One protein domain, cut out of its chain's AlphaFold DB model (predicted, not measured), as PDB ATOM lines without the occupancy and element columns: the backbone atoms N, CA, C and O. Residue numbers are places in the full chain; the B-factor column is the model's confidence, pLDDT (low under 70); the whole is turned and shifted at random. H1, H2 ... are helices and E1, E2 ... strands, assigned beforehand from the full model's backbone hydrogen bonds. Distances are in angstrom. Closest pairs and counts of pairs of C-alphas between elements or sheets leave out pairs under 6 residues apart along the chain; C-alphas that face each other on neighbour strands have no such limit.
ATOM      1  N   PHE A  83     119.642 133.055 140.332       79.31
ATOM      2  CA  PHE A  83     120.219 131.802 140.799       79.31
ATOM      3  C   PHE A  83     121.582 131.530 140.148       79.31
ATOM      4  O   PHE A  83     122.518 131.090 140.821       79.31
ATOM      5  N   GLN A  84     121.703 131.805 138.848       78.88
ATOM      6  CA  GLN A  84     122.958 131.672 138.124       78.88
ATOM      7  C   GLN A  84     123.993 132.700 138.609       78.88
ATOM      8  O   GLN A  84     125.117 132.299 138.891       78.88
ATOM      9  N   GLU A  85     123.607 133.957 138.853       81.06
ATOM     10  CA  GLU A  85     124.461 134.982 139.481       81.06
ATOM     11  C   GLU A  85     124.977 134.542 140.857       81.06
ATOM     12  O   GLU A  85     126.166 134.647 141.141       81.06
ATOM     13  N   MET A  86     124.113 133.988 141.710       78.00
ATOM     14  CA  MET A  86     124.496 133.490 143.035       78.00
ATOM     15  C   MET A  86     125.463 132.300 142.951       78.00
ATOM     16  O   MET A  86     126.408 132.187 143.740       78.00
ATOM     17  N   LYS A  87     125.246 131.396 141.990       77.62
ATOM     18  CA  LYS A  87     126.164 130.288 141.715       77.62
ATOM     19  C   LYS A  87     127.514 130.808 141.216       77.62
ATOM     20  O   LYS A  87     128.543 130.310 141.667       77.62
ATOM     21  N   ASP A  88     127.514 131.794 140.328       81.31
ATOM     22  CA  ASP A  88     128.735 132.387 139.784       81.31
ATOM     23  C   ASP A  88     129.494 133.177 140.853       81.31
ATOM     24  O   ASP A  88     130.710 133.034 140.951       81.31
ATOM     25  N   ALA A  89     128.793 133.880 141.744       80.50
ATOM     26  CA  ALA A  89     129.375 134.498 142.935       80.50
ATOM     27  C   ALA A  89     130.021 133.450 143.855       80.50
ATOM     28  O   ALA A  89     131.167 133.604 144.265       80.50
ATOM     29  N   SER A  90     129.338 132.324 144.093       77.44
ATOM     30  CA  SER A  90     129.897 131.212 144.875       77.44
ATOM     31  C   SER A  90     131.141 130.606 144.212       77.44
ATOM     32  O   SER A  90     132.102 130.239 144.885       77.44
ATOM     33  N   HIS A  91     131.149 130.489 142.881       82.06
ATOM     34  CA  HIS A  91     132.317 130.036 142.126       82.06
ATOM     35  C   HIS A  91     133.474 131.035 142.208       82.06
ATOM     36  O   HIS A  91     134.616 130.608 142.384       82.06
ATOM     37  N   ALA A  92     133.184 132.333 142.113       82.12
ATOM     38  CA  ALA A  92     134.165 133.401 142.257       82.12
ATOM     39  C   ALA A  92     134.785 133.408 143.662       82.12
ATOM     40  O   ALA A  92     136.001 133.530 143.782       82.12
ATOM     41  N   ASP A  93     133.995 133.178 144.713       78.88
ATOM     42  CA  ASP A  93     134.496 133.084 146.087       78.88
ATOM     43  C   ASP A  93     135.486 131.932 146.269       78.88
ATOM     44  O   ASP A  93     136.571 132.121 146.821       78.88
ATOM     45  N   VAL A  94     135.163 130.741 145.758       81.00
ATOM     46  CA  VAL A  94     136.087 129.598 145.819       81.00
ATOM     47  C   VAL A  94     137.343 129.848 144.991       81.00
ATOM     48  O   VAL A  94     138.438 129.448 145.389       81.00
ATOM     49  N   PHE A  95     137.206 130.521 143.852       85.44
ATOM     50  CA  PHE A  95     138.348 130.894 143.027       85.44
ATOM     51  C   PHE A  95     139.264 131.888 143.737       85.44
ATOM     52  O   PHE A  95     140.472 131.688 143.748       85.44
ATOM     53  N   ARG A  96     138.693 132.885 144.417       83.62
ATOM     54  CA  ARG A  96     139.426 133.855 145.232       83.62
ATOM     55  C   ARG A  96     140.205 133.175 146.359       83.62
ATOM     56  O   ARG A  96     141.377 133.472 146.539       83.62
ATOM     57  N   ILE A  97     139.600 132.208 147.058       83.69
ATOM     58  CA  ILE A  97     140.306 131.392 148.068       83.69
ATOM     59  C   ILE A  97     141.495 130.656 147.437       83.69
ATOM     60  O   ILE A  97     142.578 130.602 148.015       83.69
ATOM     61  N   TYR A  98     141.295 130.085 146.247       87.38
ATOM     62  CA  TYR A  98     142.356 129.418 145.500       87.38
ATOM     63  C   TYR A  98     143.477 130.379 145.083       87.38
ATOM     64  O   TYR A  98     144.641 130.026 145.237       87.38
ATOM     65  N   GLU A  99     143.161 131.579 144.603       89.44
ATOM     66  CA  GLU A  99     144.164 132.587 144.244       89.44
ATOM     67  C   GLU A  99     144.975 133.027 145.464       89.44
ATOM     68  O   GLU A  99     146.201 133.014 145.409       89.44
ATOM     69  N   THR A 100     144.323 133.272 146.605       88.56
ATOM     70  CA  THR A 100     145.030 133.566 147.860       88.56
ATOM     71  C   THR A 100     145.941 132.409 148.279       88.56
ATOM     72  O   THR A 100     147.064 132.639 148.719       88.56
ATOM     73  N   ALA A 101     145.507 131.155 148.111       86.00
ATOM     74  CA  ALA A 101     146.354 129.995 148.393       86.00
ATOM     75  C   ALA A 101     147.566 129.913 147.448       86.00
ATOM     76  O   ALA A 101     148.661 129.590 147.899       86.00
ATOM     77  N   MET A 102     147.393 130.225 146.161       88.94
ATOM     78  CA  MET A 102     148.487 130.269 145.187       88.94
ATOM     79  C   MET A 102     149.527 131.333 145.541       88.94
ATOM     80  O   MET A 102     150.719 131.048 145.478       88.94
ATOM     81  N   GLU A 103     149.084 132.528 145.940       90.38
ATOM     82  CA  GLU A 103     149.966 133.617 146.372       90.38
ATOM     83  C   GLU A 103     150.762 133.244 147.622       90.38
ATOM     84  O   GLU A 103     151.971 133.445 147.679       90.38
ATOM     85  N   VAL A 104     150.092 132.679 148.629       87.25
ATOM     86  CA  VAL A 104     150.734 132.306 149.894       87.25
ATOM     87  C   VAL A 104     151.739 131.166 149.702       87.25
ATOM     88  O   VAL A 104     152.786 131.158 150.345       87.25
ATOM     89  N   LEU A 105     151.455 130.231 148.795       82.25
ATOM     90  CA  LEU A 105     152.353 129.122 148.459       82.25
ATOM     91  C   LEU A 105     153.447 129.494 147.446       82.25
ATOM     92  O   LEU A 105     154.246 128.622 147.105       82.25
ATOM     93  N   ASP A 106     153.468 130.737 146.949       86.50
ATOM     94  CA  ASP A 106     154.333 131.180 145.845       86.50
ATOM     95  C   ASP A 106     154.302 130.195 144.658       86.50
ATOM     96  O   ASP A 106     155.311 129.708 144.139       86.50
ATOM     97  N   ALA A 107     153.085 129.789 144.296       87.81
ATOM     98  CA  ALA A 107     152.844 128.682 143.392       87.81
ATOM     99  C   ALA A 107     152.567 129.159 141.960       87.81
ATOM    100  O   ALA A 107     151.868 130.143 141.721       87.81
ATOM    101  N   THR A 108     153.025 128.390 140.970       89.75
ATOM    102  CA  THR A 108     152.727 128.626 139.548       89.75
ATOM    103  C   THR A 108     151.856 127.510 138.980       89.75
ATOM    104  O   THR A 108     152.171 126.325 139.104       89.75
ATOM    105  N   LYS A 109     150.749 127.872 138.321       89.75
ATOM    106  CA  LYS A 109     149.819 126.912 137.702       89.75
ATOM    107  C   LYS A 109     150.458 126.190 136.510       89.75
ATOM    108  O   LYS A 109     151.031 126.820 135.630       89.75
ATOM    109  N   VAL A 110     150.283 124.871 136.449       87.00
ATOM    110  CA  VAL A 110     150.725 124.022 135.323       87.00
ATOM    111  C   VAL A 110     149.551 123.641 134.415       87.00
ATOM    112  O   VAL A 110     149.733 123.314 133.247       87.00
ATOM    113  N   SER A 111     148.326 123.693 134.939       81.38
ATOM    114  CA  SER A 111     147.101 123.321 134.231       81.38
ATOM    115  C   SER A 111     146.060 124.436 134.250       81.38
ATOM    116  O   SER A 111     146.069 125.299 135.129       81.38
ATOM    117  N   LYS A 112     145.105 124.381 133.311       81.56
ATOM    118  CA  LYS A 112     143.893 125.206 133.382       81.56
ATOM    119  C   LYS A 112     143.131 124.872 134.664       81.56
ATOM    120  O   LYS A 112     142.919 123.699 134.973       81.56
ATOM    121  N   VAL A 113     142.700 125.907 135.372       81.00
ATOM    122  CA  VAL A 113     142.016 125.782 136.657       81.00
ATOM    123  C   VAL A 113     140.554 126.187 136.498       81.00
ATOM    124  O   VAL A 113     140.244 127.180 135.840       81.00
ATOM    125  N   MET A 114     139.641 125.372 137.025       79.00
ATOM    126  CA  MET A 114     138.205 125.638 136.959       79.00
ATOM    127  C   MET A 114     137.511 125.044 138.190       79.00
ATOM    128  O   MET A 114     137.736 123.862 138.480       79.00
ATOM    129  N   PRO A 115     136.663 125.815 138.898       80.81
ATOM    130  CA  PRO A 115     135.815 125.275 139.950       80.81
ATOM    131  C   PRO A 115     134.886 124.200 139.391       80.81
ATOM    132  O   PRO A 115     134.268 124.368 138.337       80.81
ATOM    133  N   LYS A 116     134.768 123.084 140.103       81.12
ATOM    134  CA  LYS A 116     133.851 121.999 139.762       81.12
ATOM    135  C   LYS A 116     133.164 121.459 141.004       81.12
ATOM    136  O   LYS A 116     133.772 121.308 142.061       81.12
ATOM    137  N   VAL A 117     131.897 121.097 140.857       72.56
ATOM    138  CA  VAL A 117     131.167 120.387 141.908       72.56
ATOM    139  C   VAL A 117     131.620 118.931 141.909       72.56
ATOM    140  O   VAL A 117     131.474 118.230 140.908       72.56
ATOM    141  N   THR A 118     132.170 118.469 143.028       69.88
ATOM    142  CA  THR A 118     132.682 117.104 143.180       69.88
ATOM    143  C   THR A 118     131.984 116.426 144.354       69.88
ATOM    144  O   THR A 118     131.834 117.002 145.431       69.88
ATOM    145  N   ARG A 119     131.516 115.191 144.143       63.28
ATOM    146  CA  ARG A 119     130.855 114.413 145.198       63.28
ATOM    147  C   ARG A 119     131.868 113.976 146.252       63.28
ATOM    148  O   ARG A 119     132.937 113.486 145.899       63.28
ATOM    149  N   VAL A 120     131.488 114.087 147.526       60.56
ATOM    150  CA  VAL A 120     132.303 113.642 148.670       60.56
ATOM    151  C   VAL A 120     132.528 112.130 148.624       60.56
ATOM    152  O   VAL A 120     133.629 111.652 148.877       60.56
ATOM    153  N   SER A 121     131.485 111.371 148.286       54.16
ATOM    154  CA  SER A 121     131.573 109.953 147.937       54.16
ATOM    155  C   SER A 121     130.387 109.563 147.056       54.16
ATOM    156  O   SER A 121     129.411 110.307 146.961       54.16
ATOM    157  N   GLN A 122     130.437 108.399 146.405       51.00
ATOM    158  CA  GLN A 122     129.287 107.910 145.632       51.00
ATOM    159  C   GLN A 122     128.073 107.592 146.523       51.00
ATOM    160  O   GLN A 122     126.939 107.737 146.074       51.00
ATOM    161  N   ALA A 123     128.321 107.210 147.780       44.38
ATOM    162  CA  ALA A 123     127.301 106.867 148.771       44.38
ATOM    163  C   ALA A 123     126.755 108.082 149.546       44.38
ATOM    164  O   ALA A 123     125.681 108.002 150.137       44.38
ATOM    165  N   LYS A 124     127.478 109.210 149.564       50.94
ATOM    166  CA  LYS A 124     127.070 110.435 150.259       50.94
ATOM    167  C   LYS A 124     126.464 111.425 149.272       50.94
ATOM    168  O   LYS A 124     126.941 111.626 148.161       50.94
ATOM    169  N   SER A 125     125.413 112.093 149.715       50.62
ATOM    170  CA  SER A 125     124.752 113.160 148.970       50.62
ATOM    171  C   SER A 125     125.511 114.480 148.932       50.62
ATOM    172  O   SER A 125     125.195 115.356 148.129       50.62
ATOM    173  N   LEU A 126     126.463 114.641 149.847       54.56
ATOM    174  CA  LEU A 126     127.235 115.861 149.997       54.56
ATOM    175  C   LEU A 126     128.172 116.020 148.802       54.56
ATOM    176  O   LEU A 126     128.871 115.087 148.395       54.56
ATOM    177  N   SER A 127     128.179 117.221 148.241       63.94
ATOM    178  CA  SER A 127     129.121 117.637 147.208       63.94
ATOM    179  C   SER A 127     129.843 118.879 147.706       63.94
ATOM    180  O   SER A 127     129.219 119.734 148.328       63.94
ATOM    181  N   TRP A 128     131.142 118.970 147.448       74.50
ATOM    182  CA  TRP A 128     131.902 120.196 147.659       74.50
ATOM    183  C   TRP A 128     132.080 120.918 146.326       74.50
ATOM    184  O   TRP A 128     132.105 120.293 145.257       74.50
ATOM    185  N   LEU A 129     132.232 122.234 146.391       77.12
ATOM    186  CA  LEU A 129     132.798 122.998 145.293       77.12
ATOM    187  C   LEU A 129     134.320 122.892 145.410       77.12
ATOM    188  O   LEU A 129     134.883 123.168 146.465       77.12
ATOM    189  N   GLU A 130     134.981 122.399 144.370       84.12
ATOM    190  CA  GLU A 130     136.419 122.144 144.388       84.12
ATOM    191  C   GLU A 130     137.118 122.844 143.237       84.12
ATOM    192  O   GLU A 130     136.736 122.699 142.075       84.12
ATOM    193  N   VAL A 131     138.216 123.510 143.567       86.38
ATOM    194  CA  VAL A 131     139.248 123.886 142.614       86.38
ATOM    195  C   VAL A 131     140.425 122.943 142.823       86.38
ATOM    196  O   VAL A 131     140.937 122.803 143.930       86.38
ATOM    197  N   ARG A 132     140.829 122.249 141.759       86.56
ATOM    198  CA  ARG A 132     141.947 121.301 141.786       86.56
ATOM    199  C   ARG A 132     142.871 121.580 140.613       86.56
ATOM    200  O   ARG A 132     142.411 121.620 139.471       86.56
ATOM    201  N   THR A 133     144.160 121.755 140.875       88.69
ATOM    202  CA  THR A 133     145.145 122.057 139.832       88.69
ATOM    203  C   THR A 133     146.537 121.577 140.208       88.69
ATOM    204  O   THR A 133     146.873 121.490 141.385       88.69
ATOM    205  N   ARG A 134     147.331 121.226 139.191       88.44
ATOM    206  CA  ARG A 134     148.759 120.960 139.368       88.44
ATOM    207  C   ARG A 134     149.523 122.274 139.421       88.44
ATOM    208  O   ARG A 134     149.359 123.114 138.532       88.44
ATOM    209  N   VAL A 135     150.359 122.429 140.435       88.25
ATOM    210  CA  VAL A 135     151.133 123.639 140.698       88.25
ATOM    211  C   VAL A 135     152.606 123.292 140.867       88.25
ATOM    212  O   VAL A 135     152.939 122.211 141.343       88.25
ATOM    213  N   ARG A 136     153.489 124.202 140.464       89.00
ATOM    214  CA  ARG A 136     154.906 124.178 140.838       89.00
ATOM    215  C   ARG A 136     155.112 125.121 142.009       89.00
ATOM    216  O   ARG A 136     154.528 126.202 142.009       89.00
ATOM    217  N   THR A 137     155.937 124.714 142.960       84.81
ATOM    218  CA  THR A 137     156.368 125.550 144.084       84.81
ATOM    219  C   THR A 137     157.883 125.476 144.188       84.81
ATOM    220  O   THR A 137     158.487 124.567 143.624       84.81
ATOM    221  N   VAL A 138     158.498 126.409 144.906       84.94
ATOM    222  CA  VAL A 138     159.952 126.404 145.135       84.94
ATOM    223  C   VAL A 138     160.408 125.318 146.118       84.94
ATOM    224  O   VAL A 138     161.598 125.038 146.212       84.94
ATOM    225  N   TYR A 139     159.470 124.704 146.844       78.19
ATOM    226  CA  TYR A 139     159.739 123.755 147.930       78.19
ATOM    227  C   TYR A 139     159.669 122.289 147.498       78.19
ATOM    228  O   TYR A 139     160.062 121.408 148.254       78.19
ATOM    229  N   GLU A 140     159.152 122.029 146.299       82.19
ATOM    230  CA  GLU A 140     158.917 120.687 145.776       82.19
ATOM    231  C   GLU A 140     159.541 120.576 144.378       82.19
ATOM    232  O   GLU A 140     159.301 121.448 143.536       82.19
ATOM    233  N   PRO A 141     160.337 119.528 144.097       80.06
ATOM    234  CA  PRO A 141     161.018 119.385 142.809       80.06
ATOM    235  C   PRO A 141     160.045 119.080 141.663       80.06
ATOM    236  O   PRO A 141     160.269 119.488 140.524       80.06
ATOM    237  N   GLU A 142     158.945 118.392 141.968       85.06
ATOM    238  CA  GLU A 142     157.934 117.978 141.001       85.06
ATOM    239  C   GLU A 142     156.619 118.753 141.181       85.06
ATOM    240  O   GLU A 142     156.295 119.198 142.283       85.06
ATOM    241  N   PRO A 143     155.806 118.913 140.118       85.31
ATOM    242  CA  PRO A 143     154.496 119.531 140.240       85.31
ATOM    243  C   PRO A 143     153.572 118.763 141.189       85.31
ATOM    244  O   PRO A 143     153.270 117.584 140.990       85.31
ATOM    245  N   VAL A 144     153.015 119.484 142.152       81.94
ATOM    246  CA  VAL A 144     152.146 118.952 143.200       81.94
ATOM    247  C   VAL A 144     150.684 119.313 142.966       81.94
ATOM    248  O   VAL A 144     150.347 120.223 142.206       81.94
ATOM    249  N   LEU A 145     149.774 118.560 143.584       83.56
ATOM    250  CA  LEU A 145     148.340 118.788 143.449       83.56
ATOM    251  C   LEU A 145     147.843 119.740 144.540       83.56
ATOM    252  O   LEU A 145     147.771 119.350 145.701       83.56
ATOM    253  N   LEU A 146     147.404 120.933 144.144       83.19
ATOM    254  CA  LEU A 146     146.671 121.846 145.011       83.19
ATOM    255  C   LEU A 146     145.167 121.590 144.877       83.19
ATOM    256  O   LEU A 146     144.619 121.573 143.770       83.19
ATOM    257  N   SER A 147     144.486 121.387 146.003       82.38
ATOM    258  CA  SER A 147     143.030 121.222 146.057       82.38
ATOM    259  C   SER A 147     142.446 122.134 147.124       82.38
ATOM    260  O   SER A 147     142.758 121.970 148.298       82.38
ATOM    261  N   VAL A 148     141.580 123.057 146.709       80.31
ATOM    262  CA  VAL A 148     140.732 123.867 147.587       80.31
ATOM    263  C   VAL A 148     139.327 123.305 147.495       80.31
ATOM    264  O   VAL A 148     138.740 123.261 146.412       80.31
ATOM    265  N   ARG A 149     138.791 122.840 148.621       78.12
ATOM    266  CA  ARG A 149     137.434 122.294 148.707       78.12
ATOM    267  C   ARG A 149     136.620 123.138 149.652       78.12
ATOM    268  O   ARG A 149     137.011 123.306 150.799       78.12
ATOM    269  N   CYS A 150     135.479 123.591 149.174       72.44
ATOM    270  CA  CYS A 150     134.586 124.471 149.892       72.44
ATOM    271  C   CYS A 150     133.235 123.770 150.047       72.44
ATOM    272  O   CYS A 150     132.601 123.375 149.062       72.44
ATOM    273  N   LEU A 151     132.810 123.581 151.293       66.44
ATOM    274  CA  LEU A 151     131.454 123.158 151.616       66.44
ATOM    275  C   LEU A 151     130.662 124.402 152.038       66.44
ATOM    276  O   LEU A 151     131.028 124.997 153.056       66.44
ATOM    277  N   PRO A 152     129.620 124.806 151.294       59.00
ATOM    278  CA  PRO A 152     128.729 125.847 151.779       59.00
ATOM    279  C   PRO A 152     127.993 125.312 153.013       59.00
ATOM    280  O   PRO A 152     127.510 124.173 153.009       59.00
ATOM    281  N   SER A 153     127.937 126.103 154.082       45.38
ATOM    282  CA  SER A 153     127.112 125.782 155.242       45.38
ATOM    283  C   SER A 153     125.646 125.756 154.817       45.38
ATOM    284  O   SER A 153     125.154 126.679 154.180       45.38
ATOM    285  N   ALA A 154     124.939 124.680 155.162       43.62
ATOM    286  CA  ALA A 154     123.501 124.571 154.914       43.62
ATOM    287  C   ALA A 154     122.659 125.375 155.927       43.62
ATOM    288  O   ALA A 154     121.436 125.373 155.827       43.62
ATOM    289  N   VAL A 155     123.306 125.984 156.927       36.50
ATOM    290  CA  VAL A 155     122.663 126.642 158.079       36.50
ATOM    291  C   VAL A 155     123.046 128.120 158.171       36.50
ATOM    292  O   VAL A 155     122.241 128.932 158.609       36.50
ATOM    293  N   GLU A 156     124.259 128.478 157.750       42.00
ATOM    294  CA  GLU A 156     124.810 129.826 157.895       42.00
ATOM    295  C   GLU A 156     125.212 130.374 156.523       42.00
ATOM    296  O   GLU A 156     126.159 129.887 155.897       42.00
ATOM    297  N   ASP A 157     124.517 131.413 156.062       48.69
ATOM    298  CA  ASP A 157     124.874 132.108 154.826       48.69
ATOM    299  C   ASP A 157     126.322 132.613 154.883       48.69
ATOM    300  O   ASP A 157     126.807 133.080 155.915       48.69
ATOM    301  N   LYS A 158     127.030 132.508 153.751       50.31
ATOM    302  CA  LYS A 158     128.439 132.922 153.582       50.31
ATOM    303  C   LYS A 158     129.452 132.205 154.481       50.31
ATOM    304  O   LYS A 158     130.626 132.568 154.477       50.31
ATOM    305  N   THR A 159     129.049 131.156 155.193       52.81
ATOM    306  CA  THR A 159     129.982 130.333 155.962       52.81
ATOM    307  C   THR A 159     130.448 129.154 155.121       52.81
ATOM    308  O   THR A 159     129.644 128.354 154.638       52.81
ATOM    309  N   TRP A 160     131.764 129.027 154.964       58.91
ATOM    310  CA  TRP A 160     132.393 127.987 154.157       58.91
ATOM    311  C   TRP A 160     133.342 127.151 155.005       58.91
ATOM    312  O   TRP A 160     134.173 127.687 155.727       58.91
ATOM    313  N   SER A 161     133.272 125.826 154.885       62.03
ATOM    314  CA  SER A 161     134.369 124.970 155.346       62.03
ATOM    315  C   SER A 161     135.353 124.790 154.199       62.03
ATOM    316  O   SER A 161     134.975 124.267 153.149       62.03
ATOM    317  N   VAL A 162     136.588 125.254 154.394       62.81
ATOM    318  CA  VAL A 162     137.658 125.201 153.394       62.81
ATOM    319  C   VAL A 162     138.656 124.117 153.777       62.81
ATOM    320  O   VAL A 162     139.178 124.115 154.888       62.81
ATOM    321  N   ARG A 163     138.958 123.211 152.845       68.31
ATOM    322  CA  ARG A 163     140.049 122.242 152.974       68.31
ATOM    323  C   ARG A 163     141.077 122.465 151.877       68.31
ATOM    324  O   ARG A 163     140.736 122.331 150.701       68.31
ATOM    325  N   LEU A 164     142.315 122.726 152.285       65.56
ATOM    326  CA  LEU A 164     143.482 122.729 151.411       65.56
ATOM    327  C   LEU A 164     144.137 121.343 151.425       65.56
ATOM    328  O   LEU A 164     144.244 120.718 152.479       65.56
ATOM    329  N   ARG A 165     144.568 120.844 150.266       70.75
ATOM    330  CA  ARG A 165     145.491 119.704 150.182       70.75
ATOM    331  C   ARG A 165     146.691 120.078 149.336       70.75
ATOM    332  O   ARG A 165     146.503 120.586 148.230       70.75
ATOM    333  N   PHE A 166     147.865 119.783 149.875       70.69
ATOM    334  CA  PHE A 166     149.169 119.991 149.273       70.69
ATOM    335  C   PHE A 166     150.077 118.848 149.756       70.69
ATOM    336  O   PHE A 166     150.215 118.688 150.969       70.69
ATOM    337  N   PRO A 167     150.611 117.999 148.865       67.62
ATOM    338  CA  PRO A 167     151.519 116.934 149.268       67.62
ATOM    339  C   PRO A 167     152.878 117.541 149.633       67.62
ATOM    340  O   PRO A 167     153.460 118.264 148.830       67.62
ATOM    341  N   ALA A 168     153.363 117.240 150.834       66.69
ATOM    342  CA  ALA A 168     154.724 117.545 151.252       66.69
ATOM    343  C   ALA A 168     155.555 116.265 151.138       66.69
ATOM    344  O   ALA A 168     155.153 115.231 151.671       66.69
ATOM    345  N   THR A 169     156.678 116.317 150.424       71.12
ATOM    346  CA  THR A 169     157.534 115.142 150.188       71.12
ATOM    347  C   THR A 169     158.807 115.128 151.040       71.12
ATOM    348  O   THR A 169     159.543 114.144 151.021       71.12
ATOM    349  N   THR A 170     159.061 116.189 151.818       73.25
ATOM    350  CA  THR A 170     160.231 116.326 152.701       73.25
ATOM    351  C   THR A 170     159.858 116.978 154.037       73.25
ATOM    352  O   THR A 170     158.872 117.708 154.123       73.25
ATOM    353  N   ASP A 171     160.676 116.793 155.078       77.88
ATOM    354  CA  ASP A 171     160.456 117.432 156.390       77.88
ATOM    355  C   ASP A 171     160.470 118.967 156.313       77.88
ATOM    356  O   ASP A 171     159.661 119.649 156.943       77.88
ATOM    357  N   MET A 172     161.357 119.520 155.481       76.94
ATOM    358  CA  MET A 172     161.426 120.961 155.233       76.94
ATOM    359  C   MET A 172     160.169 121.479 154.529       76.94
ATOM    360  O   MET A 172     159.642 122.526 154.912       76.94
ATOM    361  N   SER A 173     159.658 120.751 153.532       74.56
ATOM    362  CA  SER A 173     158.430 121.150 152.843       74.56
ATOM    363  C   SER A 173     157.188 120.971 153.716       74.56
ATOM    364  O   SER A 173     156.256 121.763 153.582       74.56
ATOM    365  N   MET A 174     157.186 120.039 154.678       76.31
ATOM    366  CA  MET A 174     156.125 119.931 155.688       76.31
ATOM    367  C   MET A 174     156.043 121.175 156.582       76.31
ATOM    368  O   MET A 174     154.972 121.779 156.682       76.31
ATOM    369  N   LEU A 175     157.160 121.580 157.200       80.06
ATOM    370  CA  LEU A 175     157.197 122.738 158.105       80.06
ATOM    371  C   LEU A 175     156.807 124.035 157.389       80.06
ATOM    372  O   LEU A 175     156.012 124.826 157.898       80.06
ATOM    373  N   GLU A 176     157.324 124.236 156.178       80.12
ATOM    374  CA  GLU A 176     157.001 125.422 155.393       80.12
ATOM    375  C   GLU A 176     155.538 125.411 154.927       80.12
ATOM    376  O   GLU A 176     154.860 126.434 155.025       80.12
ATOM    377  N   THR A 177     155.003 124.259 154.505       74.81
ATOM    378  CA  THR A 177     153.579 124.126 154.146       74.81
ATOM    379  C   THR A 177     152.677 124.499 155.318       74.81
ATOM    380  O   THR A 177     151.687 125.203 155.122       74.81
ATOM    381  N   GLN A 178     153.022 124.076 156.537       77.38
ATOM    382  CA  GLN A 178     152.270 124.443 157.735       77.38
ATOM    383  C   GLN A 178     152.295 125.958 157.971       77.38
ATOM    384  O   GLN A 178     151.237 126.570 158.118       77.38
ATOM    385  N   ARG A 179     153.476 126.585 157.913       82.75
ATOM    386  CA  ARG A 179     153.626 128.041 158.063       82.75
ATOM    387  C   ARG A 179     152.803 128.816 157.030       82.75
ATOM    388  O   ARG A 179     152.131 129.792 157.359       82.75
ATOM    389  N   ARG A 180     152.832 128.376 155.770       80.31
ATOM    390  CA  ARG A 180     152.030 128.959 154.684       80.31
ATOM    391  C   ARG A 180     150.537 128.738 154.894       80.31
ATOM    392  O   ARG A 180     149.741 129.624 154.607       80.31
ATOM    393  N   PHE A 181     150.130 127.592 155.425       77.75
ATOM    394  CA  PHE A 181     148.727 127.351 155.737       77.75
ATOM    395  C   PHE A 181     148.207 128.305 156.820       77.75
ATOM    396  O   PHE A 181     147.129 128.876 156.661       77.75
ATOM    397  N   GLU A 182     148.982 128.542 157.877       82.25
ATOM    398  CA  GLU A 182     148.640 129.516 158.922       82.25
ATOM    399  C   GLU A 182     148.521 130.941 158.350       82.25
ATOM    400  O   GLU A 182     147.542 131.643 158.623       82.25
ATOM    401  N   GLU A 183     149.450 131.342 157.475       86.25
ATOM    402  CA  GLU A 183     149.384 132.616 156.748       86.25
ATOM    403  C   GLU A 183     148.116 132.717 155.880       86.25
ATOM    404  O   GLU A 183     147.437 133.747 155.875       86.25
ATOM    405  N   LEU A 184     147.755 131.640 155.175       82.75
ATOM    406  CA  LEU A 184     146.541 131.582 154.363       82.75
ATOM    407  C   LEU A 184     145.287 131.752 155.223       82.75
ATOM    408  O   LEU A 184     144.415 132.545 154.870       82.75
ATOM    409  N   VAL A 185     145.185 131.033 156.343       79.44
ATOM    410  CA  VAL A 185     144.045 131.141 157.265       79.44
ATOM    411  C   VAL A 185     143.894 132.577 157.766       79.44
ATOM    412  O   VAL A 185     142.784 133.112 157.744       79.44
ATOM    413  N   ALA A 186     144.997 133.234 158.135       84.31
ATOM    414  CA  ALA A 186     144.980 134.634 158.548       84.31
ATOM    415  C   ALA A 186     144.497 135.568 157.420       84.31
ATOM    416  O   ALA A 186     143.610 136.395 157.643       84.31
ATOM    417  N   ARG A 187     145.017 135.409 156.191       85.69
ATOM    418  CA  ARG A 187     144.593 136.210 155.025       85.69
ATOM    419  C   ARG A 187     143.117 136.020 154.689       85.69
ATOM    420  O   ARG A 187     142.417 136.999 154.450       85.69
ATOM    421  N   LEU A 188     142.626 134.783 154.711       79.00
ATOM    422  CA  LEU A 188     141.210 134.478 154.493       79.00
ATOM    423  C   LEU A 188     140.323 135.079 155.591       79.00
ATOM    424  O   LEU A 188     139.246 135.593 155.285       79.00
ATOM    425  N   GLY A 189     140.805 135.109 156.836       74.81
ATOM    426  CA  GLY A 189     140.150 135.803 157.942       74.81
ATOM    427  C   GLY A 189     139.912 137.289 157.653       74.81
ATOM    428  O   GLY A 189     138.794 137.768 157.835       74.81
ATOM    429  N   TYR A 190     140.905 138.002 157.107       80.88
ATOM    430  CA  TYR A 190     140.741 139.405 156.689       80.88
ATOM    431  C   TYR A 190     139.728 139.596 155.548       80.88
ATOM    432  O   TYR A 190     139.144 140.669 155.418       80.88
ATOM    433  N   LEU A 191     139.474 138.557 154.746       71.12
ATOM    434  CA  LEU A 191     138.444 138.554 153.700       71.12
ATOM    435  C   LEU A 191     137.048 138.171 154.224       71.12
ATOM    436  O   LEU A 191     136.114 138.045 153.430       71.12
ATOM    437  N   GLY A 192     136.896 137.971 155.540       70.88
ATOM    438  CA  GLY A 192     135.648 137.534 156.170       70.88
ATOM    439  C   GLY A 192     135.338 136.050 155.963       70.88
ATOM    440  O   GLY A 192     134.195 135.636 156.133       70.88
TER     441      GLY A 192
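Overview. This is residues 83 to 192 of the 206 residues of an uncharacterized protein of Burkholderia ubonensis (UniProt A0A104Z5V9). A strongly twisted sheet of four antiparallel strands, E1 E2 E3 E4, has the long helix H1 slanting over one face, making two layers; a second long helix, H2, packs on H1 and only grazes the sheet. Residues 83 to 89 of H1 stick out. You see 110 residues, with named elements in the order H1 E1 E2 E3 E4 H2, mixed helices and strands. The strands form a meander, each the antiparallel neighbour of the one before. The whole is compact, radius of gyration of the C-alphas 14.5 A, spanning 43 by 33 by 24 A.

Arrangement. Start at H1, residues 83 to 104, on the sheet at a height of 9.1 A over it; its closest C-alpha pair with E3, residues 144 to 152, is Tyr 98 and Val 148, 6.1 A. Hairpins join E1, residues 116 to 119, to E2, residues 127 to 136 (N 118 and O 128, 2.9 A), E2 to E3 (N 131 and O 148, 2.9 A), and E3 to E4, residues 160 to 165 (N 149 and O 163, 2.9 A). H2, residues 171 to 190, touches H1 with residues 180 to 188 alone, closest C-alphas Val 104 and Arg 180, 6.0 A, at a steep tilt of 44 degrees, opposite ways. In H1 and H2 every O i to N i+4 pair is within hydrogen-bond range.

Along the chain. Find C-alpha 83 at (120.219, 131.802, 140.799), where H1 begins its 31.8 A. E1 runs 9.8 A, E2 27.4 A, E3 25.9 A and E4 16.0 A. H2 runs 29.5 A to C-alpha 190 at (140.741, 139.405, 156.689).

Size, cuts and confidence. The C-alphas farthest apart, Phe 83 and Asp 171, are 45.5 A apart. The printed part has no cut; the link from H1 to E1 is long, with 11 residues. Model confidence is under 70 at residues 118 to 127, 151 to 164 and 167 to 168.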